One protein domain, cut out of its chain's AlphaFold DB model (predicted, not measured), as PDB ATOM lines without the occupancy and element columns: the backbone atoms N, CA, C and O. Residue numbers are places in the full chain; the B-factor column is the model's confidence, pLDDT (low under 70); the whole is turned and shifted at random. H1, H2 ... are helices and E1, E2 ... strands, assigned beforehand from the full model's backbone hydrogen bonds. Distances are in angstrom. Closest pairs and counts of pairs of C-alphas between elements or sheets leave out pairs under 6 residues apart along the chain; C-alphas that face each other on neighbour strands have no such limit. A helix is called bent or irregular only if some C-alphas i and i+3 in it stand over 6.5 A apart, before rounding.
ATOM      1  N   SER A  36      40.408  98.151  91.512       79.06
ATOM      2  CA  SER A  36      40.513  99.050  90.361       79.06
ATOM      3  C   SER A  36      41.300 100.332  90.643       79.06
ATOM      4  O   SER A  36      41.860 100.903  89.714       79.06
ATOM      5  N   ASP A  37      41.330 100.824  91.880       74.88
ATOM      6  CA  ASP A  37      41.966 102.096  92.261       74.88
ATOM      7  C   ASP A  37      43.383 101.904  92.817       74.88
ATOM      8  O   ASP A  37      44.048 102.860  93.212       74.88
ATOM      9  N   VAL A  38      43.858 100.660  92.813       78.50
ATOM     10  CA  VAL A  38      45.232 100.277  93.109       78.50
ATOM     11  C   VAL A  38      45.875  99.804  91.810       78.50
ATOM     12  O   VAL A  38      45.212  99.206  90.968       78.50
ATOM     13  N   PHE A  39      47.162 100.081  91.622       85.62
ATOM     14  CA  PHE A  39      47.836  99.838  90.352       85.62
ATOM     15  C   PHE A  39      49.073  98.968  90.536       85.62
ATOM     16  O   PHE A  39      49.816  99.134  91.496       85.62
ATOM     17  N   ASN A  40      49.312  98.078  89.580       88.88
ATOM     18  CA  ASN A  40      50.635  97.549  89.287       88.88
ATOM     19  C   ASN A  40      51.382  98.573  88.420       88.88
ATOM     20  O   ASN A  40      50.786  99.165  87.519       88.88
ATOM     21  N   ALA A  41      52.679  98.747  88.649       89.19
ATOM     22  CA  ALA A  41      53.561  99.546  87.812       89.19
ATOM     23  C   ALA A  41      54.525  98.615  87.078       89.19
ATOM     24  O   ALA A  41      55.374  97.972  87.686       89.19
ATOM     25  N   TRP A  42      54.415  98.526  85.762       88.19
ATOM     26  CA  TRP A  42      55.248  97.619  84.979       88.19
ATOM     27  C   TRP A  42      55.565  98.241  83.629       88.19
ATOM     28  O   TRP A  42      54.853  99.125  83.172       88.19
ATOM     29  N   VAL A  43      56.642  97.811  82.992       88.06
ATOM     30  CA  VAL A  43      56.874  98.124  81.579       88.06
ATOM     31  C   VAL A  43      56.271  97.017  80.741       88.06
ATOM     32  O   VAL A  43      56.261  95.867  81.178       88.06
ATOM     33  N   ASN A  44      55.779  97.363  79.562       83.00
ATOM     34  CA  ASN A  44      55.297  96.390  78.598       83.00
ATOM     35  C   ASN A  44      55.910  96.710  77.245       83.00
ATOM     36  O   ASN A  44      56.091  97.884  76.925       83.00
ATOM     37  N   LYS A  45      56.198  95.687  76.445       77.00
ATOM     38  CA  LYS A  45      56.826  95.895  75.136       77.00
ATOM     39  C   LYS A  45      56.120  96.991  74.323       77.00
ATOM     40  O   LYS A  45      56.796  97.906  73.886       77.00
ATOM     41  N   THR A  46      54.790  96.969  74.198       78.56
ATOM     42  CA  THR A  46      54.021  97.837  73.288       78.56
ATOM     43  C   THR A  46      54.244  99.320  73.566       78.56
ATOM     44  O   THR A  46      54.433 100.094  72.630       78.56
ATOM     45  N   ASP A  47      54.264  99.706  74.841       80.25
ATOM     46  CA  ASP A  47      54.337 101.112  75.244       80.25
ATOM     47  C   ASP A  47      55.719 101.533  75.756       80.25
ATOM     48  O   ASP A  47      55.948 102.723  75.955       80.25
ATOM     49  N   SER A  48      56.649 100.603  75.984       87.94
ATOM     50  CA  SER A  48      57.940 100.873  76.631       87.94
ATOM     51  C   SER A  48      59.106 100.646  75.657       87.94
ATOM     52  O   SER A  48      59.807  99.633  75.697       87.94
ATOM     53  N   THR A  49      59.344 101.626  74.790       87.00
ATOM     54  CA  THR A  49      60.401 101.656  73.767       87.00
ATOM     55  C   THR A  49      61.536 102.613  74.148       87.00
ATOM     56  O   THR A  49      61.431 103.403  75.087       87.00
ATOM     57  N   GLU A  50      62.647 102.588  73.411       87.31
ATOM     58  CA  GLU A  50      63.713 103.585  73.599       87.31
ATOM     59  C   GLU A  50      63.212 105.025  73.359       87.31
ATOM     60  O   GLU A  50      63.572 105.937  74.105       87.31
ATOM     61  N   ALA A  51      62.317 105.227  72.382       86.00
ATOM     62  CA  ALA A  51      61.809 106.546  71.996       86.00
ATOM     63  C   ALA A  51      61.011 107.239  73.111       86.00
ATOM     64  O   ALA A  51      61.045 108.461  73.244       86.00
ATOM     65  N   ASN A  52      60.316 106.465  73.939       86.81
ATOM     66  CA  ASN A  52      59.547 106.962  75.076       86.81
ATOM     67  C   ASN A  52      60.194 106.582  76.416       86.81
ATOM     68  O   ASN A  52      59.509 106.497  77.436       86.81
ATOM     69  N   LYS A  53      61.522 106.392  76.417       90.06
ATOM     70  CA  LYS A  53      62.340 106.159  77.617       90.06
ATOM     71  C   LYS A  53      61.816 105.005  78.473       90.06
ATOM     72  O   LYS A  53      61.793 105.095  79.697       90.06
ATOM     73  N   TYR A  54      61.383 103.919  77.838       91.12
ATOM     74  CA  TYR A  54      60.910 102.707  78.507       91.12
ATOM     75  C   TYR A  54      59.834 102.996  79.565       91.12
ATOM     76  O   TYR A  54      59.858 102.408  80.643       91.12
ATOM     77  N   LYS A  55      58.938 103.950  79.285       89.62
ATOM     78  CA  LYS A  55      57.926 104.464  80.218       89.62
ATOM     79  C   LYS A  55      57.145 103.340  80.907       89.62
ATOM     80  O   LYS A  55      56.691 102.410  80.242       89.62
ATOM     81  N   ARG A  56      56.938 103.455  82.227       89.50
ATOM     82  CA  ARG A  56      56.063 102.544  82.985       89.50
ATOM     83  C   ARG A  56      54.589 102.704  82.597       89.50
ATOM     84  O   ARG A  56      54.089 103.817  82.439       89.50
ATOM     85  N   THR A  57      53.877 101.589  82.568       88.50
ATOM     86  CA  THR A  57      52.423 101.484  82.474       88.50
ATOM     87  C   THR A  57      51.848 101.197  83.857       88.50
ATOM     88  O   THR A  57      52.286 100.278  84.553       88.50
ATOM     89  N   LEU A  58      50.839 101.975  84.255       86.81
ATOM     90  CA  LEU A  58      50.059 101.718  85.463       86.81
ATOM     91  C   LEU A  58      48.816 100.912  85.098       86.81
ATOM     92  O   LEU A  58      47.943 101.402  84.385       86.81
ATOM     93  N   MET A  59      48.738  99.680  85.590       87.12
ATOM     94  CA  MET A  59      47.628  98.766  85.336       87.12
ATOM     95  C   MET A  59      46.798  98.582  86.612       87.12
ATOM     96  O   MET A  59      47.353  98.092  87.597       87.12
ATOM     97  N   PRO A  60      45.500  98.937  86.625       84.56
ATOM     98  CA  PRO A  60      44.603  98.651  87.745       84.56
ATOM     99  C   PRO A  60      44.637  97.184  88.192       84.56
ATOM    100  O   PRO A  60      44.733  96.288  87.347       84.56
ATOM    101  N   LEU A  61      44.471  96.912  89.491       83.94
ATOM    102  CA  LEU A  61      44.177  95.546  89.933       83.94
ATOM    103  C   LEU A  61      42.807  95.124  89.391       83.94
ATOM    104  O   LEU A  61      41.898  95.939  89.223       83.94
ATOM    105  N   GLY A  62      42.679  93.839  89.074       78.62
ATOM    106  CA  GLY A  62      41.594  93.337  88.224       78.62
ATOM    107  C   GLY A  62      42.103  92.800  86.895       78.62
ATOM    108  O   GLY A  62      41.610  91.786  86.406       78.62
ATOM    109  N   THR A  63      43.141  93.437  86.356       83.38
ATOM    110  CA  THR A  63      43.825  92.988  85.146       83.38
ATOM    111  C   THR A  63      45.169  92.393  85.523       83.38
ATOM    112  O   THR A  63      46.035  93.067  86.082       83.38
ATOM    113  N   GLU A  64      45.347  91.115  85.208       82.69
ATOM    114  CA  GLU A  64      46.610  90.422  85.431       82.69
ATOM    115  C   GLU A  64      47.725  91.060  84.594       82.69
ATOM    116  O   GLU A  64      47.644  91.093  83.364       82.69
ATOM    117  N   VAL A  65      48.789  91.533  85.250       82.94
ATOM    118  CA  VAL A  65      50.042  91.842  84.549       82.94
ATOM    119  C   VAL A  65      50.772  90.544  84.225       82.94
ATOM    120  O   VAL A  65      50.881  89.651  85.072       82.94
ATOM    121  N   LYS A  66      51.253  90.430  82.987       78.94
ATOM    122  CA  LYS A  66      51.854  89.214  82.430       78.94
ATOM    123  C   LYS A  66      53.251  89.534  81.903       78.94
ATOM    124  O   LYS A  66      53.412  90.601  81.329       78.94
ATOM    125  N   PRO A  67      54.238  88.636  82.045       78.75
ATOM    126  CA  PRO A  67      55.544  88.860  81.441       78.75
ATOM    127  C   PRO A  67      55.429  88.896  79.911       78.75
ATOM    128  O   PRO A  67      54.588  88.209  79.321       78.75
ATOM    129  N   ASP A  68      56.312  89.652  79.265       75.62
ATOM    130  CA  ASP A  68      56.387  89.714  77.812       75.62
ATOM    131  C   ASP A  68      57.104  88.463  77.288       75.62
ATOM    132  O   ASP A  68      58.328  88.332  77.353       75.62
ATOM    133  N   GLY A  69      56.328  87.509  76.773       60.44
ATOM    134  CA  GLY A  69      56.871  86.353  76.063       60.44
ATOM    135  C   GLY A  69      57.388  86.721  74.664       60.44
ATOM    136  O   GLY A  69      56.779  87.572  74.003       60.44
ATOM    137  N   PRO A  70      58.442  86.049  74.149       50.69
ATOM    138  CA  PRO A  70      58.956  86.263  72.790       50.69
ATOM    139  C   PRO A  70      57.934  85.913  71.690       50.69
ATOM    140  O   PRO A  70      58.097  86.313  70.545       50.69
ATOM    141  N   THR A  71      56.861  85.196  72.027       50.03
ATOM    142  CA  THR A  71      55.777  84.779  71.122       50.03
ATOM    143  C   THR A  71      54.584  85.732  71.077       50.03
ATOM    144  O   THR A  71      53.622  85.474  70.356       50.03
ATOM    145  N   SER A  72      54.618  86.852  71.801       48.69
ATOM    146  CA  SER A  72      53.560  87.857  71.712       48.69
ATOM    147  C   SER A  72      53.709  88.681  70.414       48.69
ATOM    148  O   SER A  72      54.192  89.797  70.409       48.69
ATOM    149  N   GLY A  73      53.350  88.111  69.267       50.66
ATOM    150  CA  GLY A  73      52.682  88.786  68.140       50.66
ATOM    151  C   GLY A  73      53.206  90.079  67.480       50.66
ATOM    152  O   GLY A  73      52.450  90.634  66.689       50.66
ATOM    153  N   THR A  74      54.415  90.600  67.721       52.28
ATOM    154  CA  THR A  74      54.904  91.769  66.952       52.28
ATOM    155  C   THR A  74      56.402  91.665  66.652       52.28
ATOM    156  O   THR A  74      57.208  91.723  67.582       52.28
ATOM    157  N   PRO A  75      56.786  91.480  65.376       61.50
ATOM    158  CA  PRO A  75      58.164  91.621  64.922       61.50
ATOM    159  C   PRO A  75      58.700  93.031  65.197       61.50
ATOM    160  O   PRO A  75      58.060  94.000  64.796       61.50
ATOM    161  N   LEU A  76      59.872  93.158  65.821       67.56
ATOM    162  CA  LEU A  76      60.576  94.435  65.917       67.56
ATOM    163  C   LEU A  76      61.199  94.778  64.566       67.56
ATOM    164  O   LEU A  76      61.543  93.896  63.765       67.56
ATOM    165  N   ALA A  77      61.406  96.061  64.312       71.06
ATOM    166  CA  ALA A  77      62.268  96.548  63.251       71.06
ATOM    167  C   ALA A  77      63.752  96.275  63.577       71.06
ATOM    168  O   ALA A  77      64.148  96.076  64.725       71.06
ATOM    169  N   ASN A  78      64.602  96.202  62.548       72.38
ATOM    170  CA  ASN A  78      66.031  95.961  62.762       72.38
ATOM    171  C   ASN A  78      66.665  97.122  63.545       72.38
ATOM    172  O   ASN A  78      66.492  98.277  63.164       72.38
ATOM    173  N   GLY A  79      67.388  96.813  64.624       69.94
ATOM    174  CA  GLY A  79      67.970  97.811  65.530       69.94
ATOM    175  C   GLY A  79      66.992  98.450  66.526       69.94
ATOM    176  O   GLY A  79      67.426  99.249  67.353       69.94
ATOM    177  N   GLU A  80      65.703  98.097  66.493       78.44
ATOM    178  CA  GLU A  80      64.721  98.563  67.475       78.44
ATOM    179  C   GLU A  80      64.975  97.935  68.854       78.44
ATOM    180  O   GLU A  80      65.304  96.747  68.965       78.44
ATOM    181  N   LYS A  81      64.816  98.753  69.901       83.81
ATOM    182  CA  LYS A  81      64.978  98.358  71.303       83.81
ATOM    183  C   LYS A  81      63.683  98.562  72.073       83.81
ATOM    184  O   LYS A  81      63.122  99.662  72.078       83.81
ATOM    185  N   MET A  82      63.243  97.519  72.769       85.06
ATOM    186  CA  MET A  82      62.013  97.532  73.569       85.06
ATOM    187  C   MET A  82      62.237  96.871  74.926       85.06
ATOM    188  O   MET A  82      63.140  96.047  75.095       85.06
ATOM    189  N   ALA A  83      61.440  97.265  75.914       87.56
ATOM    190  CA  ALA A  83      61.448  96.633  77.222       87.56
ATOM    191  C   ALA A  83      60.628  95.340  77.189       87.56
ATOM    192  O   ALA A  83      59.476  95.341  76.771       87.56
ATOM    193  N   PHE A  84      61.209  94.247  77.672       84.25
ATOM    194  CA  PHE A  84      60.520  92.978  77.871       84.25
ATOM    195  C   PHE A  84      60.329  92.762  79.362       84.25
ATOM    196  O   PHE A  84      61.303  92.547  80.093       84.25
ATOM    197  N   SER A  85      59.082  92.825  79.817       86.25
ATOM    198  CA  SER A  85      58.762  92.519  81.202       86.25
ATOM    199  C   SER A  85      59.084  91.068  81.529       86.25
ATOM    200  O   SER A  85      58.645  90.149  80.839       86.25
ATOM    201  N   THR A  86      59.831  90.847  82.605       81.25
ATOM    202  CA  THR A  86      60.131  89.506  83.119       81.25
ATOM    203  C   THR A  86      59.267  89.145  84.325       81.25
ATOM    204  O   THR A  86      59.140  87.969  84.646       81.25
ATOM    205  N   SER A  87      58.617  90.126  84.954       80.00
ATOM    206  CA  SER A  87      57.710  89.947  86.094       80.00
ATOM    207  C   SER A  87      56.238  89.845  85.662       80.00
ATOM    208  O   SER A  87      55.894  90.311  84.579       80.00
ATOM    209  N   PRO A  88      55.337  89.254  86.477       70.19
ATOM    210  CA  PRO A  88      55.494  88.797  87.867       70.19
ATOM    211  C   PRO A  88      56.270  87.484  88.111       70.19
ATOM    212  O   PRO A  88      56.389  87.070  89.255       70.19
ATOM    213  N   ARG A  89      56.875  86.829  87.113       70.81
ATOM    214  CA  ARG A  89      57.526  85.514  87.306       70.81
ATOM    215  C   ARG A  89      59.044  85.589  87.519       70.81
ATOM    216  O   ARG A  89      59.722  86.426  86.941       70.81
ATOM    217  N   GLU A  90      59.608  84.675  88.315       52.22
ATOM    218  CA  GLU A  90      61.065  84.464  88.338       52.22
ATOM    219  C   GLU A  90      61.497  83.679  87.088       52.22
ATOM    220  O   GLU A  90      61.046  82.559  86.846       52.22
ATOM    221  N   TYR A  91      62.395  84.263  86.297       46.75
ATOM    222  CA  TYR A  91      62.995  83.638  85.118       46.75
ATOM    223  C   TYR A  91      63.879  82.448  85.528       46.75
ATOM    224  O   TYR A  91      64.952  82.659  86.095       46.75
ATOM    225  N   ARG A  92      63.455  81.199  85.265       45.50
ATOM    226  CA  ARG A  92      64.284  80.010  85.575       45.50
ATOM    227  C   ARG A  92      64.473  78.987  84.444       45.50
ATOM    228  O   ARG A  92      65.470  78.277  84.492       45.50
ATOM    229  N   SER A  93      63.649  78.950  83.393       45.19
ATOM    230  CA  SER A  93      63.918  78.152  82.173       45.19
ATOM    231  C   SER A  93      62.905  78.450  81.056       45.19
ATOM    232  O   SER A  93      61.767  78.803  81.346       45.19
ATOM    233  N   ALA A  94      63.323  78.325  79.791       50.62
ATOM    234  CA  ALA A  94      62.560  78.661  78.577       50.62
ATOM    235  C   ALA A  94      61.266  77.835  78.352       50.62
ATOM    236  O   ALA A  94      61.179  76.725  78.876       50.62
ATOM    237  N   PRO A  95      60.333  78.282  77.476       54.69
ATOM    238  CA  PRO A  95      60.121  79.643  76.967       54.69
ATOM    239  C   PRO A  95      59.163  80.454  77.863       54.69
ATOM    240  O   PRO A  95      58.309  79.899  78.550       54.69
ATOM    241  N   ILE A  96      59.286  81.788  77.840       52.69
ATOM    242  CA  ILE A  96      58.371  82.700  78.545       52.69
ATOM    243  C   ILE A  96      56.997  82.600  77.874       52.69
ATOM    244  O   ILE A  96      56.816  83.070  76.752       52.69
ATOM    245  N   ASN A  97      56.038  81.978  78.551       58.25
ATOM    246  CA  ASN A  97      54.641  81.947  78.137       58.25
ATOM    247  C   ASN A  97      53.777  82.695  79.162       58.25
ATOM    248  O   ASN A  97      54.056  82.744  80.363       58.25
ATOM    249  N   ASP A  98      52.685  83.266  78.684       59.53
ATOM    250  CA  ASP A  98      51.701  83.991  79.483       59.53
ATOM    251  C   ASP A  98      50.857  83.074  80.397       59.53
ATOM    252  O   ASP A  98      50.056  83.554  81.195       59.53
ATOM    253  N   THR A  99      51.078  81.754  80.336       62.56
ATOM    254  CA  THR A  99      50.247  80.692  80.947       62.56
ATOM    255  C   THR A  99      51.011  79.661  81.800       62.56
ATOM    256  O   THR A  99      50.401  78.758  82.361       62.56
ATOM    257  N   GLY A 100      52.333  79.771  81.928       67.44
ATOM    258  CA  GLY A 100      53.205  78.837  82.663       67.44
ATOM    259  C   GLY A 100      53.344  79.072  84.175       67.44
ATOM    260  O   GLY A 100      52.663  79.906  84.764       67.44
ATOM    261  N   PRO A 101      54.204  78.322  84.862       72.94
ATOM    262  CA  PRO A 101      54.327  78.389  86.317       72.94
ATOM    263  C   PRO A 101      54.894  79.713  86.815       72.94
ATOM    264  O   PRO A 101      55.567  80.427  86.073       72.94
ATOM    265  N   GLY A 102      54.676  80.010  88.097       80.62
ATOM    266  CA  GLY A 102      55.331  81.130  88.763       80.62
ATOM    267  C   GLY A 102      54.409  81.959  89.642       80.62
ATOM    268  O   GLY A 102      53.347  81.513  90.077       80.62
ATOM    269  N   VAL A 103      54.877  83.171  89.920       86.19
ATOM    270  CA  VAL A 103      54.197  84.167  90.740       86.19
ATOM    271  C   VAL A 103      53.382  85.078  89.825       86.19
ATOM    272  O   VAL A 103      53.841  85.482  88.757       86.19
ATOM    273  N   TYR A 104      52.152  85.360  90.231       87.94
ATOM    274  CA  TYR A 104      51.193  86.149  89.472       87.94
ATOM    275  C   TYR A 104      50.712  87.340  90.281       87.94
ATOM    276  O   TYR A 104      50.785  87.331  91.511       87.94
ATOM    277  N   SER A 105      50.207  88.357  89.590       89.94
ATOM    278  CA  SER A 105      49.640  89.537  90.234       89.94
ATOM    279  C   SER A 105      48.226  89.287  90.764       89.94
ATOM    280  O   SER A 105      47.575  88.305  90.402       89.94
ATOM    281  N   VAL A 106      47.748  90.156  91.652       89.00
ATOM    282  CA  VAL A 106      46.352  90.117  92.098       89.00
ATOM    283  C   VAL A 106      45.422  90.563  90.970       89.00
ATOM    284  O   VAL A 106      45.630  91.603  90.345       89.00
ATOM    285  N   THR A 107      44.355  89.797  90.756       87.38
ATOM    286  CA  THR A 107      43.330  90.038  89.728       87.38
ATOM    287  C   THR A 107      41.962  90.382  90.319       87.38
ATOM    288  O   THR A 107      40.964  90.440  89.607       87.38
ATOM    289  N   GLU A 108      41.883  90.624  91.628       82.06
ATOM    290  CA  GLU A 108      40.646  91.030  92.288       82.06
ATOM    291  C   GLU A 108      40.418  92.538  92.101       82.06
ATOM    292  O   GLU A 108      41.115  93.365  92.683       82.06
ATOM    293  N   ALA A 109      39.422  92.902  91.289       79.19
ATOM    294  CA  ALA A 109      38.999  94.297  91.117       79.19
ATOM    295  C   ALA A 109      38.062  94.786  92.240       79.19
ATOM    296  O   ALA A 109      37.802  95.987  92.358       79.19
ATOM    297  N   ALA A 110      37.531  93.860  93.048       79.31
ATOM    298  CA  ALA A 110      36.605  94.148  94.136       79.31
ATOM    299  C   ALA A 110      37.285  94.895  95.300       79.31
ATOM    300  O   ALA A 110      38.505  95.082  95.340       79.31
ATOM    301  N   GLU A 111      36.480  95.366  96.251       75.50
ATOM    302  CA  GLU A 111      36.969  96.015  97.469       75.50
ATOM    303  C   GLU A 111      37.953  95.118  98.230       75.50
ATOM    304  O   GLU A 111      37.623  93.992  98.593       75.50
ATOM    305  N   GLY A 112      39.149  95.641  98.515       71.62
ATOM    306  CA  GLY A 112      40.186  94.934  99.265       71.62
ATOM    307  C   GLY A 112      41.128  94.089  98.419       71.62
ATOM    308  O   GLY A 112      41.926  93.357  98.998       71.62
ATOM    309  N   GLY A 113      41.062  94.221  97.092       75.25
ATOM    310  CA  GLY A 113      41.859  93.471  96.123       75.25
ATOM    311  C   GLY A 113      43.358  93.795  96.073       75.25
ATOM    312  O   GLY A 113      44.052  93.239  95.237       75.25
ATOM    313  N   TYR A 114      43.899  94.655  96.943       83.44
ATOM    314  CA  TYR A 114      45.353  94.778  97.117       83.44
ATOM    315  C   TYR A 114      45.863  93.744  98.125       83.44
ATOM    316  O   TYR A 114      45.145  93.344  99.047       83.44
ATOM    317  N   SER A 115      47.110  93.306  97.962       90.69
ATOM    318  CA  SER A 115      47.684  92.224  98.762       90.69
ATOM    319  C   SER A 115      48.788  92.660  99.721       90.69
ATOM    320  O   SER A 115      49.362  93.745  99.628       90.69
ATOM    321  N   ALA A 116      49.074  91.785 100.682       92.25
ATOM    322  CA  ALA A 116      50.061  91.972 101.741       92.25
ATOM    323  C   ALA A 116      51.519  91.978 101.249       92.25
ATOM    324  O   ALA A 116      52.427  92.285 102.027       92.25
ATOM    325  N   ILE A 117      51.739  91.623  99.977       92.62
ATOM    326  CA  ILE A 117      53.051  91.520  99.344       92.62
ATOM    327  C   ILE A 117      53.033  92.310  98.037       92.62
ATOM    328  O   ILE A 117      52.253  92.026  97.128       92.62
ATOM    329  N   ILE A 118      53.936  93.279  97.959       88.81
ATOM    330  CA  ILE A 118      54.287  94.013  96.750       88.81
ATOM    331  C   ILE A 118      55.729  93.643  96.406       88.81
ATOM    332  O   ILE A 118      56.605  93.701  97.267       88.81
ATOM    333  N   ASP A 119      55.954  93.214  95.171       87.88
ATOM    334  CA  ASP A 119      57.265  92.788  94.691       87.88
ATOM    335  C   ASP A 119      57.794  93.783  93.653       87.88
ATOM    336  O   ASP A 119      57.001  94.299  92.856       87.88
ATOM    337  N   PRO A 120      59.118  94.017  93.592       87.00
ATOM    338  CA  PRO A 120      59.728  94.725  92.476       87.00
ATOM    339  C   PRO A 120      59.415  94.007  91.162       87.00
ATOM    340  O   PRO A 120      59.656  92.804  91.014       87.00
ATOM    341  N   ALA A 121      58.885  94.747  90.193       88.25
ATOM    342  CA  ALA A 121      58.727  94.243  88.843       88.25
ATOM    343  C   ALA A 121      60.043  94.421  88.086       88.25
ATOM    344  O   ALA A 121      60.765  95.401  88.259       88.25
ATOM    345  N   THR A 122      60.355  93.449  87.241       87.00
ATOM    346  CA  THR A 122      61.614  93.371  86.513       87.00
ATOM    347  C   THR A 122      61.387  93.371  85.014       87.00
ATOM    348  O   THR A 122      60.365  92.879  84.532       87.00
ATOM    349  N   TRP A 123      62.362  93.892  84.279       88.06
ATOM    350  CA  TRP A 123      62.402  93.824  82.826       88.06
ATOM    351  C   TRP A 123      63.829  93.751  82.298       88.06
ATOM    352  O   TRP A 123      64.801  93.991  83.023       88.06
ATOM    353  N   LYS A 124      63.935  93.420  81.014       87.75
ATOM    354  CA  LYS A 124      65.178  93.399  80.247       87.75
ATOM    355  C   LYS A 124      64.975  94.099  78.921       87.75
ATOM    356  O   LYS A 124      63.936  93.936  78.286       87.75
ATOM    357  N   MET A 125      65.964  94.856  78.478       86.62
ATOM    358  CA  MET A 125      65.965  95.384  77.120       86.62
ATOM    359  C   MET A 125      66.161  94.246  76.119       86.62
ATOM    360  O   MET A 125      67.071  93.433  76.277       86.62
ATOM    361  N   GLY A 126      65.324  94.199  75.091       82.00
ATOM    362  CA  GLY A 126      65.496  93.312  73.950       82.00
ATOM    363  C   GLY A 126      65.852  94.090  72.694       82.00
ATOM    364  O   GLY A 126      65.342  95.188  72.473       82.00
ATOM    365  N   ILE A 127      66.726  93.501  71.880       78.81
ATOM    366  CA  ILE A 127      67.148  94.016  70.575       78.81
ATOM    367  C   ILE A 127      66.841  92.946  69.528       78.81
ATOM    368  O   ILE A 127      67.116  91.765  69.764       78.81
ATOM    369  N   LYS A 128      66.280  93.335  68.375       75.56
ATOM    370  CA  LYS A 128      66.082  92.411  67.245       75.56
ATOM    371  C   LYS A 128      67.397  91.771  66.822       75.56
ATOM    372  O   LYS A 128      68.387  92.475  66.637       75.56
ATOM    373  N   ASP A 129      67.378  90.457  66.612       69.56
ATOM    374  CA  ASP A 129      68.474  89.774  65.938       69.56
ATOM    375  C   ASP A 129      68.552  90.261  64.474       69.56
ATOM    376  O   ASP A 129      67.616  90.028  63.698       69.56
ATOM    377  N   PRO A 130      69.641  90.942  64.068       63.94
ATOM    378  CA  PRO A 130      69.790  91.458  62.709       63.94
ATOM    379  C   PRO A 130      69.913  90.346  61.657       63.94
ATOM    380  O   PRO A 130      69.799  90.622  60.465       63.94
ATOM    381  N   THR A 131      70.145  89.101  62.083       66.00
ATOM    382  CA  THR A 131      70.309  87.931  61.212       66.00
ATOM    383  C   THR A 131      69.042  87.084  61.073       66.00
ATOM    384  O   THR A 131      69.077  86.063  60.389       66.00
ATOM    385  N   ASP A 132      67.918  87.498  61.675       64.88
ATOM    386  CA  ASP A 132      66.645  86.775  61.600       64.88
ATOM    387  C   ASP A 132      65.700  87.342  60.516       64.88
ATOM    388  O   ASP A 132      65.009  88.342  60.751       64.88
ATOM    389  N   PRO A 133      65.605  86.699  59.335       54.00
ATOM    390  CA  PRO A 133      64.794  87.191  58.222       54.00
ATOM    391  C   PRO A 133      63.281  87.105  58.486       54.00
ATOM    392  O   PRO A 133      62.512  87.752  57.779       54.00
ATOM    393  N   ALA A 134      62.844  86.346  59.502       57.94
ATOM    394  CA  ALA A 134      61.437  86.196  59.881       57.94
ATOM    395  C   ALA A 134      60.957  87.232  60.920       57.94
ATOM    396  O   ALA A 134      59.756  87.375  61.137       57.94
ATOM    397  N   GLY A 135      61.880  87.963  61.558       56.44
ATOM    398  CA  GLY A 135      61.578  89.001  62.544       56.44
ATOM    399  C   GLY A 135      61.015  88.515  63.884       56.44
ATOM    400  O   GLY A 135      60.374  89.295  64.577       56.44
ATOM    401  N   ALA A 136      61.248  87.257  64.257       58.91
ATOM    402  CA  ALA A 136      60.714  86.641  65.470       58.91
ATOM    403  C   ALA A 136      61.750  86.496  66.607       58.91
ATOM    404  O   ALA A 136      61.373  86.156  67.730       58.91
ATOM    405  N   LYS A 137      63.045  86.722  66.345       66.12
ATOM    406  CA  LYS A 137      64.134  86.540  67.319       66.12
ATOM    407  C   LYS A 137      64.637  87.858  67.912       66.12
ATOM    408  O   LYS A 137      64.926  88.821  67.201       66.12
ATOM    409  N   TYR A 138      64.824  87.841  69.233       72.06
ATOM    410  CA  TYR A 138      65.381  88.935  70.028       72.06
ATOM    411  C   TYR A 138      66.487  88.429  70.938       72.06
ATOM    412  O   TYR A 138      66.376  87.346  71.517       72.06
ATOM    413  N   THR A 139      67.498  89.265  71.137       75.50
ATOM    414  CA  THR A 139      68.486  89.087  72.197       75.50
ATOM    415  C   THR A 139      68.100  89.979  73.365       75.50
ATOM    416  O   THR A 139      67.976  91.192  73.202       75.50
ATOM    417  N   LEU A 140      67.907  89.381  74.541       79.00
ATOM    418  CA  LEU A 140      67.716  90.122  75.786       79.00
ATOM    419  C   LEU A 140      69.074  90.482  76.386       79.00
ATOM    420  O   LEU A 140      69.994  89.661  76.391       79.00
ATOM    421  N   GLU A 141      69.187  91.685  76.936       82.00
ATOM    422  CA  GLU A 141      70.356  92.069  77.720       82.00
ATOM    423  C   GLU A 141      70.516  91.158  78.955       82.00
ATOM    424  O   GLU A 141      69.569  90.541  79.459       82.00
ATOM    425  N   SER A 142      71.743  91.060  79.466       78.81
ATOM    426  CA  SER A 142      72.037  90.258  80.657       78.81
ATOM    427  C   SER A 142      71.439  90.870  81.928       78.81
ATOM    428  O   SER A 142      70.915  90.148  82.781       78.81
ATOM    429  N   ASN A 143      71.501  92.199  82.036       81.75
ATOM    430  CA  ASN A 143      71.112  92.946  83.224       81.75
ATOM    431  C   ASN A 143      69.595  92.987  83.391       81.75
ATOM    432  O   ASN A 143      68.847  93.223  82.452       81.75
ATOM    433  N   THR A 144      69.144  92.777  84.623       84.94
ATOM    434  CA  THR A 144      67.733  92.924  84.984       84.94
ATOM    435  C   THR A 144      67.520  94.310  85.571       84.94
ATOM    436  O   THR A 144      68.310  94.753  86.403       84.94
ATOM    437  N   ARG A 145      66.460  94.993  85.143       87.56
ATOM    438  CA  ARG A 145      66.114  96.350  85.573       87.56
ATOM    439  C   ARG A 145      64.825  96.335  86.382       87.56
ATOM    440  O   ARG A 145      63.913  95.587  86.049       87.56
ATOM    441  N   THR A 146      64.740  97.181  87.405       86.50
ATOM    442  CA  THR A 146      63.553  97.340  88.278       86.50
ATOM    443  C   THR A 146      62.911  98.725  88.191       86.50
ATOM    444  O   THR A 146      61.919  99.002  88.858       86.50
ATOM    445  N   LYS A 147      63.475  99.599  87.353       88.75
ATOM    446  CA  LYS A 147      63.026 100.976  87.140       88.75
ATOM    447  C   LYS A 147      62.754 101.221  85.666       88.75
ATOM    448  O   LYS A 147      63.388 100.588  84.822       88.75
ATOM    449  N   ASP A 148      61.847 102.137  85.359       89.19
ATOM    450  CA  ASP A 148      61.673 102.651  84.002       89.19
ATOM    451  C   ASP A 148      62.838 103.570  83.586       89.19
ATOM    452  O   ASP A 148      63.766 103.824  84.361       89.19
ATOM    453  N   GLY A 149      62.826 104.064  82.346       87.00
ATOM    454  CA  GLY A 149      63.892 104.946  81.854       87.00
ATOM    455  C   GLY A 149      63.857 106.373  82.413       87.00
ATOM    456  O   GLY A 149      64.760 107.146  82.105       87.00
ATOM    457  N   GLU A 150      62.872 106.721  83.247       84.62
ATOM    458  CA  GLU A 150      62.851 107.954  84.048       84.62
ATOM    459  C   GLU A 150      63.302 107.701  85.497       84.62
ATOM    460  O   GLU A 150      63.284 108.607  86.326       84.62
ATOM    461  N   GLY A 151      63.732 106.475  85.818       82.69
ATOM    462  CA  GLY A 151      64.179 106.096  87.155       82.69
ATOM    463  C   GLY A 151      63.037 105.855  88.145       82.69
ATOM    464  O   GLY A 151      63.306 105.733  89.341       82.69
ATOM    465  N   ARG A 152      61.784 105.762  87.679       81.38
ATOM    466  CA  ARG A 152      60.627 105.416  88.514       81.38
ATOM    467  C   ARG A 152      60.530 103.912  88.686       81.38
ATOM    468  O   ARG A 152      60.813 103.142  87.774       81.38
ATOM    469  N   GLU A 153      60.067 103.496  89.850       81.56
ATOM    470  CA  GLU A 153      60.009 102.085  90.207       81.56
ATOM    471  C   GLU A 153      58.895 101.334  89.498       81.56
ATOM    472  O   GLU A 153      57.822 101.875  89.193       81.56
ATOM    473  N   LEU A 154      59.165 100.047  89.320       86.94
ATOM    474  CA  LEU A 154      58.231  99.065  88.818       86.94
ATOM    475  C   LEU A 154      57.934  98.066  89.936       86.94
ATOM    476  O   LEU A 154      58.829  97.599  90.641       86.94
ATOM    477  N   TYR A 155      56.666  97.725  90.096       89.31
ATOM    478  CA  TYR A 155      56.179  96.842  91.139       89.31
ATOM    479  C   TYR A 155      54.863  96.174  90.746       89.31
ATOM    480  O   TYR A 155      54.085  96.697  89.948       89.31
ATOM    481  N   TYR A 156      54.566  95.036  91.360       90.88
ATOM    482  CA  TYR A 156      53.253  94.411  91.252       90.88
ATOM    483  C   TYR A 156      52.797  93.861  92.602       90.88
ATOM    484  O   TYR A 156      53.603  93.448  93.435       90.88
ATOM    485  N   TYR A 157      51.485  93.849  92.815       91.69
ATOM    486  CA  TYR A 157      50.872  93.210  93.973       91.69
ATOM    487  C   TYR A 157      50.788  91.715  93.726       91.69
ATOM    488  O   TYR A 157      50.126  91.287  92.780       91.69
ATOM    489  N   ARG A 158      51.439  90.906  94.564       92.25
ATOM    490  CA  ARG A 158      51.448  89.448  94.418       92.25
ATOM    491  C   ARG A 158      50.073  88.870  94.732       92.25
ATOM    492  O   ARG A 158      49.532  89.138  95.799       92.25
ATOM    493  N   GLY A 159      49.547  88.025  93.857       92.44
ATOM    494  CA  GLY A 159      48.291  87.296  94.031       92.44
ATOM    495  C   GLY A 159      48.502  85.824  94.361       92.44
ATOM    496  O   GLY A 159      48.397  85.418  95.515       92.44
ATOM    497  N   VAL A 160      48.781  85.010  93.345       90.81
ATOM    498  CA  VAL A 160      48.877  83.550  93.473       90.81
ATOM    499  C   VAL A 160      50.226  83.051  92.975       90.81
ATOM    500  O   VAL A 160      50.763  83.560  91.994       90.81
ATOM    501  N   THR A 161      50.763  82.026  93.633       90.94
ATOM    502  CA  THR A 161      51.901  81.258  93.118       90.94
ATOM    503  C   THR A 161      51.408  79.894  92.658       90.94
ATOM    504  O   THR A 161      50.767  79.181  93.435       90.94
ATOM    505  N   LYS A 162      51.715  79.521  91.412       87.62
ATOM    506  CA  LYS A 162      51.357  78.225  90.818       87.62
ATOM    507  C   LYS A 162      52.578  77.331  90.646       87.62
ATOM    508  O   LYS A 162      53.665  77.816  90.327       87.62
ATOM    509  N   GLU A 163      52.371  76.034  90.841       86.25
ATOM    510  CA  GLU A 163      53.381  74.993  90.632       86.25
ATOM    511  C   GLU A 163      53.849  74.924  89.173       86.25
ATOM    512  O   GLU A 163      53.100  75.255  88.255       86.25
ATOM    513  N   GLN A 164      55.081  74.453  88.965       82.19
ATOM    514  CA  GLN A 164      55.572  73.997  87.668       82.19
ATOM    515  C   GLN A 164      55.313  72.510  87.498       82.19
ATOM    516  O   GLN A 164      55.905  71.692  88.196       82.19
ATOM    517  N   LYS A 165      54.460  72.170  86.528       80.38
ATOM    518  CA  LYS A 165      54.295  70.782  86.103       80.38
ATOM    519  C   LYS A 165      55.572  70.278  85.413       80.38
ATOM    520  O   LYS A 165      56.334  71.089  84.877       80.38
ATOM    521  N   PRO A 166      55.792  68.951  85.354       78.38
ATOM    522  CA  PRO A 166      56.942  68.361  84.661       78.38
ATOM    523  C   PRO A 166      57.082  68.774  83.187       78.38
ATOM    524  O   PRO A 166      58.190  68.796  82.662       78.38
ATOM    525  N   ASP A 167      55.975  69.128  82.530       74.81
ATOM    526  CA  ASP A 167      55.930  69.604  81.140       74.81
ATOM    527  C   ASP A 167      56.201  71.116  80.984       74.81
ATOM    528  O   ASP A 167      56.118  71.653  79.881       74.81
ATOM    529  N   GLY A 168      56.518  71.821  82.078       71.38
ATOM    530  CA  GLY A 168      56.786  73.259  82.082       71.38
ATOM    531  C   GLY A 168      55.539  74.151  82.075       71.38
ATOM    532  O   GLY A 168      55.675  75.374  82.010       71.38
ATOM    533  N   THR A 169      54.332  73.584  82.166       75.94
ATOM    534  CA  THR A 169      53.076  74.347  82.249       75.94
ATOM    535  C   THR A 169      52.701  74.702  83.693       75.94
ATOM    536  O   THR A 169      53.259  74.166  84.658       75.94
ATOM    537  N   ALA A 170      51.767  75.647  83.865       79.25
ATOM    538  CA  ALA A 170      51.253  75.994  85.187       79.25
ATOM    539  C   ALA A 170      50.418  74.851  85.781       79.25
ATOM    540  O   ALA A 170      49.467  74.358  85.167       79.25
ATOM    541  N   GLY A 171      50.765  74.474  87.005       84.31
ATOM    542  CA  GLY A 171      49.997  73.617  87.896       84.31
ATOM    543  C   GLY A 171      48.970  74.375  88.724       84.31
ATOM    544  O   GLY A 171      48.618  75.526  88.444       84.31
ATOM    545  N   ASP A 172      48.503  73.698  89.766       90.31
ATOM    546  CA  ASP A 172      47.580  74.271  90.734       90.31
ATOM    547  C   ASP A 172      48.237  75.411  91.520       90.31
ATOM    548  O   ASP A 172      49.467  75.546  91.594       90.31
ATOM    549  N   ALA A 173      47.396  76.240  92.137       90.94
ATOM    550  CA  ALA A 173      47.862  77.177  93.143       90.94
ATOM    551  C   ALA A 173      48.532  76.394  94.281       90.94
ATOM    552  O   ALA A 173      47.949  75.467  94.841       90.94
ATOM    553  N   ILE A 174      49.754  76.790  94.622       93.50
ATOM    554  CA  ILE A 174      50.503  76.251  95.762       93.50
ATOM    555  C   ILE A 174      50.610  77.264  96.894       93.50
ATOM    556  O   ILE A 174      50.744  76.875  98.050       93.50
ATOM    557  N   LYS A 175      50.501  78.560  96.588       95.19
ATOM    558  CA  LYS A 175      50.466  79.621  97.595       95.19
ATOM    559  C   LYS A 175      49.496  80.720  97.206       95.19
ATOM    560  O   LYS A 175      49.372  81.040  96.020       95.19
ATOM    561  N   GLN A 176      48.856  81.316  98.201       95.88
ATOM    562  CA  GLN A 176      47.970  82.460  98.035       95.88
ATOM    563  C   GLN A 176      48.423  83.604  98.934       95.88
ATOM    564  O   GLN A 176      48.645  83.422 100.132       95.88
ATOM    565  N   THR A 177      48.552  84.790  98.347       95.88
ATOM    566  CA  THR A 177      48.830  86.013  99.094       95.88
ATOM    567  C   THR A 177      47.541  86.534  99.713       95.88
ATOM    568  O   THR A 177      46.479  86.552  99.093       95.88
ATOM    569  N   VAL A 178      47.644  87.003 100.948       94.81
ATOM    570  CA  VAL A 178      46.552  87.625 101.685       94.81
ATOM    571  C   VAL A 178      46.171  88.951 101.034       94.81
ATOM    572  O   VAL A 178      47.013  89.835 100.874       94.81
ATOM    573  N   THR A 179      44.893  89.101 100.695       91.25
ATOM    574  CA  THR A 179      44.294  90.377 100.285       91.25
ATOM    575  C   THR A 179      43.711  91.109 101.488       91.25
ATOM    576  O   THR A 179      43.406  90.501 102.520       91.25
ATOM    577  N   ALA A 180      43.532  92.426 101.388       84.69
ATOM    578  CA  ALA A 180      42.903  93.195 102.460       84.69
ATOM    579  C   ALA A 180      41.470  92.727 102.748       84.69
ATOM    580  O   ALA A 180      41.039  92.732 103.904       84.69
ATOM    581  N   LYS A 181      40.761  92.244 101.719       86.69
ATOM    582  CA  LYS A 181      39.467  91.577 101.890       86.69
ATOM    583  C   LYS A 181      39.592  90.307 102.720       86.69
ATOM    584  O   LYS A 181      38.899  90.169 103.725       86.69
ATOM    585  N   PHE A 182      40.516  89.420 102.351       89.81
ATOM    586  CA  PHE A 182      40.756  88.192 103.101       89.81
ATOM    587  C   PHE A 182      41.071  88.493 104.572       89.81
ATOM    588  O   PHE A 182      40.499  87.875 105.467       89.81
ATOM    589  N   ALA A 183      41.920  89.485 104.841       88.44
ATOM    590  CA  ALA A 183      42.244  89.907 106.197       88.44
ATOM    591  C   ALA A 183      41.025  90.438 106.969       88.44
ATOM    592  O   ALA A 183      40.823  90.072 108.129       88.44
ATOM    593  N   LYS A 184      40.187  91.275 106.339       84.25
ATOM    594  CA  LYS A 184      38.947  91.793 106.945       84.25
ATOM    595  C   LYS A 184      38.043  90.652 107.423       84.25
ATOM    596  O   LYS A 184      37.540  90.727 108.553       84.25
ATOM    597  N   ASP A 185      37.926  89.617 106.597       87.25
ATOM    598  CA  ASP A 185      37.044  88.468 106.803       87.25
ATOM    599  C   ASP A 185      37.647  87.424 107.771       87.25
ATOM    600  O   ASP A 185      36.906  86.775 108.502       87.25
ATOM    601  N   ASN A 186      38.983  87.312 107.857       86.00
ATOM    602  CA  ASN A 186      39.673  86.250 108.614       86.00
ATOM    603  C   ASN A 186      40.464  86.728 109.851       86.00
ATOM    604  O   ASN A 186      41.037  85.920 110.580       86.00
ATOM    605  N   GLY A 187      40.495  88.032 110.136       85.81
ATOM    606  CA  GLY A 187      40.944  88.554 111.431       85.81
ATOM    607  C   GLY A 187      42.408  89.001 111.520       85.81
ATOM    608  O   GLY A 187      43.135  89.147 110.536       85.81
ATOM    609  N   SER A 188      42.834  89.299 112.751       84.25
ATOM    610  CA  SER A 188      44.091  89.998 113.063       84.25
ATOM    611  C   SER A 188      45.352  89.214 112.682       84.25
ATOM    612  O   SER A 188      46.381  89.846 112.424       84.25
ATOM    613  N   ARG A 189      45.275  87.877 112.596       90.19
ATOM    614  CA  ARG A 189      46.354  86.987 112.119       90.19
ATOM    615  C   ARG A 189      46.826  87.347 110.710       90.19
ATOM    616  O   ARG A 189      48.015  87.257 110.417       90.19
ATOM    617  N   TYR A 190      45.894  87.780 109.870       90.94
ATOM    618  CA  TYR A 190      46.117  88.125 108.468       90.94
ATOM    619  C   TYR A 190      46.239  89.641 108.258       90.94
ATOM    620  O   TYR A 190      46.100  90.136 107.149       90.94
ATOM    621  N   GLY A 191      46.489  90.404 109.327       84.88
ATOM    622  CA  GLY A 191      46.774  91.835 109.230       84.88
ATOM    623  C   GLY A 191      45.549  92.743 109.305       84.88
ATOM    624  O   GLY A 191      45.676  93.940 109.042       84.88
ATOM    625  N   LYS A 192      44.373  92.227 109.700       83.44
ATOM    626  CA  LYS A 192      43.197  93.068 109.977       83.44
ATOM    627  C   LYS A 192      43.551  94.172 110.970       83.44
ATOM    628  O   LYS A 192      44.112  93.910 112.034       83.44
ATOM    629  N   GLY A 193      43.167  95.393 110.616       76.00
ATOM    630  CA  GLY A 193      43.349  96.576 111.447       76.00
ATOM    631  C   GLY A 193      44.757  97.175 111.434       76.00
ATOM    632  O   GLY A 193      45.033  98.056 112.241       76.00
ATOM    633  N   LEU A 194      45.637  96.711 110.542       82.25
ATOM    634  CA  LEU A 194      46.972  97.273 110.343       82.25
ATOM    635  C   LEU A 194      47.039  98.096 109.053       82.25
ATOM    636  O   LEU A 194      46.338  97.801 108.086       82.25
ATOM    637  N   VAL A 195      47.939  99.079 109.025       82.50
ATOM    638  CA  VAL A 195      48.390  99.732 107.788       82.50
ATOM    639  C   VAL A 195      49.607  98.968 107.281       82.50
ATOM    640  O   VAL A 195      50.614  98.872 107.978       82.50
ATOM    641  N   TRP A 196      49.485  98.339 106.117       87.75
ATOM    642  CA  TRP A 196      50.470  97.372 105.632       87.75
ATOM    643  C   TRP A 196      51.677  98.050 104.997       87.75
ATOM    644  O   TRP A 196      51.549  99.096 104.375       87.75
ATOM    645  N   TRP A 197      52.839  97.405 105.075       88.31
ATOM    646  CA  TRP A 197      54.031  97.840 104.346       88.31
ATOM    647  C   TRP A 197      53.783  97.946 102.830       88.31
ATOM    648  O   TRP A 197      54.319  98.835 102.171       88.31
ATOM    649  N   SER A 198      52.913  97.087 102.290       86.12
ATOM    650  CA  SER A 198      52.545  97.058 100.874       86.12
ATOM    651  C   SER A 198      51.559  98.146 100.437       86.12
ATOM    652  O   SER A 198      51.087  98.094  99.306       86.12
ATOM    653  N   THR A 199      51.209  99.122 101.284       77.06
ATOM    654  CA  THR A 199      50.320 100.214 100.858       77.06
ATOM    655  C   THR A 199      50.869 100.954  99.627       77.06
ATOM    656  O   THR A 199      52.088 101.148  99.543       77.06
ATOM    657  N   PRO A 200      49.994 101.400  98.701       67.00
ATOM    658  CA  PRO A 200      50.407 102.085  97.477       67.00
ATOM    659  C   PRO A 200      51.288 103.310  97.734       67.00
ATOM    660  O   PRO A 200      51.119 103.998  98.738       67.00
ATOM    661  N   GLU A 201      52.172 103.633  96.784       64.50
ATOM    662  CA  GLU A 201      53.040 104.823  96.862       64.50
ATOM    663  C   GLU A 201      52.245 106.131  97.019       64.50
ATOM    664  O   GLU A 201      52.668 107.034  97.738       64.50
ATOM    665  N   THR A 202      51.035 106.184  96.452       61.56
ATOM    666  CA  THR A 202      50.119 107.329  96.552       61.56
ATOM    667  C   THR A 202      49.613 107.605  97.971       61.56
ATOM    668  O   THR A 202      49.099 108.688  98.237       61.56
ATOM    669  N   ALA A 203      49.778 106.663  98.909       61.72
ATOM    670  CA  ALA A 203      49.489 106.886 100.326       61.72
ATOM    671  C   ALA A 203      50.565 107.738 101.035       61.72
ATOM    672  O   ALA A 203      50.324 108.261 102.125       61.72
ATOM    673  N   PHE A 204      51.751 107.870 100.434       62.62
ATOM    674  CA  PHE A 204      52.885 108.617 100.983       62.62
ATOM    675  C   PHE A 204      53.045 109.984 100.308       62.62
ATOM    676  O   PHE A 204      53.453 110.935 100.969       62.62
ATOM    677  N   GLU A 205      52.693 110.092  99.024       62.38
ATOM    678  CA  GLU A 205      52.801 111.316  98.225       62.38
ATOM    679  C   GLU A 205      51.796 111.297  97.059       62.38
ATOM    680  O   GLU A 205      51.659 110.274  96.390       62.38
ATOM    681  N   ASN A 206      51.105 112.409  96.785       62.97
ATOM    682  CA  ASN A 206      50.173 112.533  95.653       62.97
ATOM    683  C   ASN A 206      50.511 113.735  94.749       62.97
ATOM    684  O   ASN A 206      51.256 114.636  95.142       62.97
TER     685      ASN A 206
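This is residues 36 to 206 of the 566 residues of the protein "TbpB_B_D domain-containing protein" of Cardiobacterium valvarum F0432 (UniProt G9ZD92). There is little regular structure: long loops join three small antiparallel sheets, E3-E6-E7 and helix H1 toward opposite ends of the longest axis, E1-E2 between, and the bent E8-E9 hairpin extending to one side, with E4 and E5 beside E8. The printed part has 171 residues, 54 in nine named strands, then one helix; it is mostly strand and compact, radius of gyration of the C-alphas 17.3 A, spanning 58 by 44 by 24 A.

Start at E1, residues 39 to 42, a hairpin with E2, residues 57 to 60; N 40 and O 59 are 2.8 A apart, within hydrogen-bond range. Inner strand E6, residues 123 to 128, has neighbours E3, residues 81 to 85 (N 84 to O 124, 2.8 A), and E7, residues 138 to 140 (N 127 to O 139, 2.9 A). E8, residues 155 to 164, bends by 73 degrees at residue 159; E4, residues 102 to 105 (N 159 to O 104, 2.7 A), lies on one side, E5, residues 118 to 120 (N 119 to O 156, 2.9 A), and E9, residues 170 to 177 (N 177 to O 159, 2.9 A), on the other. H1, residues 180 to 186, with every O i to N i+4 pair within range, is apart from E8.

Find E1's start at C-alpha 39, (47.836, 99.838, 90.352); E8 runs 23.1 A, E9 17.3 A; H1 ends at C-alpha 186, (39.673, 86.250, 108.614).

The farthest C-alphas, Pro 133 and Ser 188, are 58.7 A apart. The printed part has no cut; E2 to E3, for instance, is a long link. Residues 69 to 76, 79, 90 to 100, 129 to 137 and 200 to 206 have pLDDT under 70.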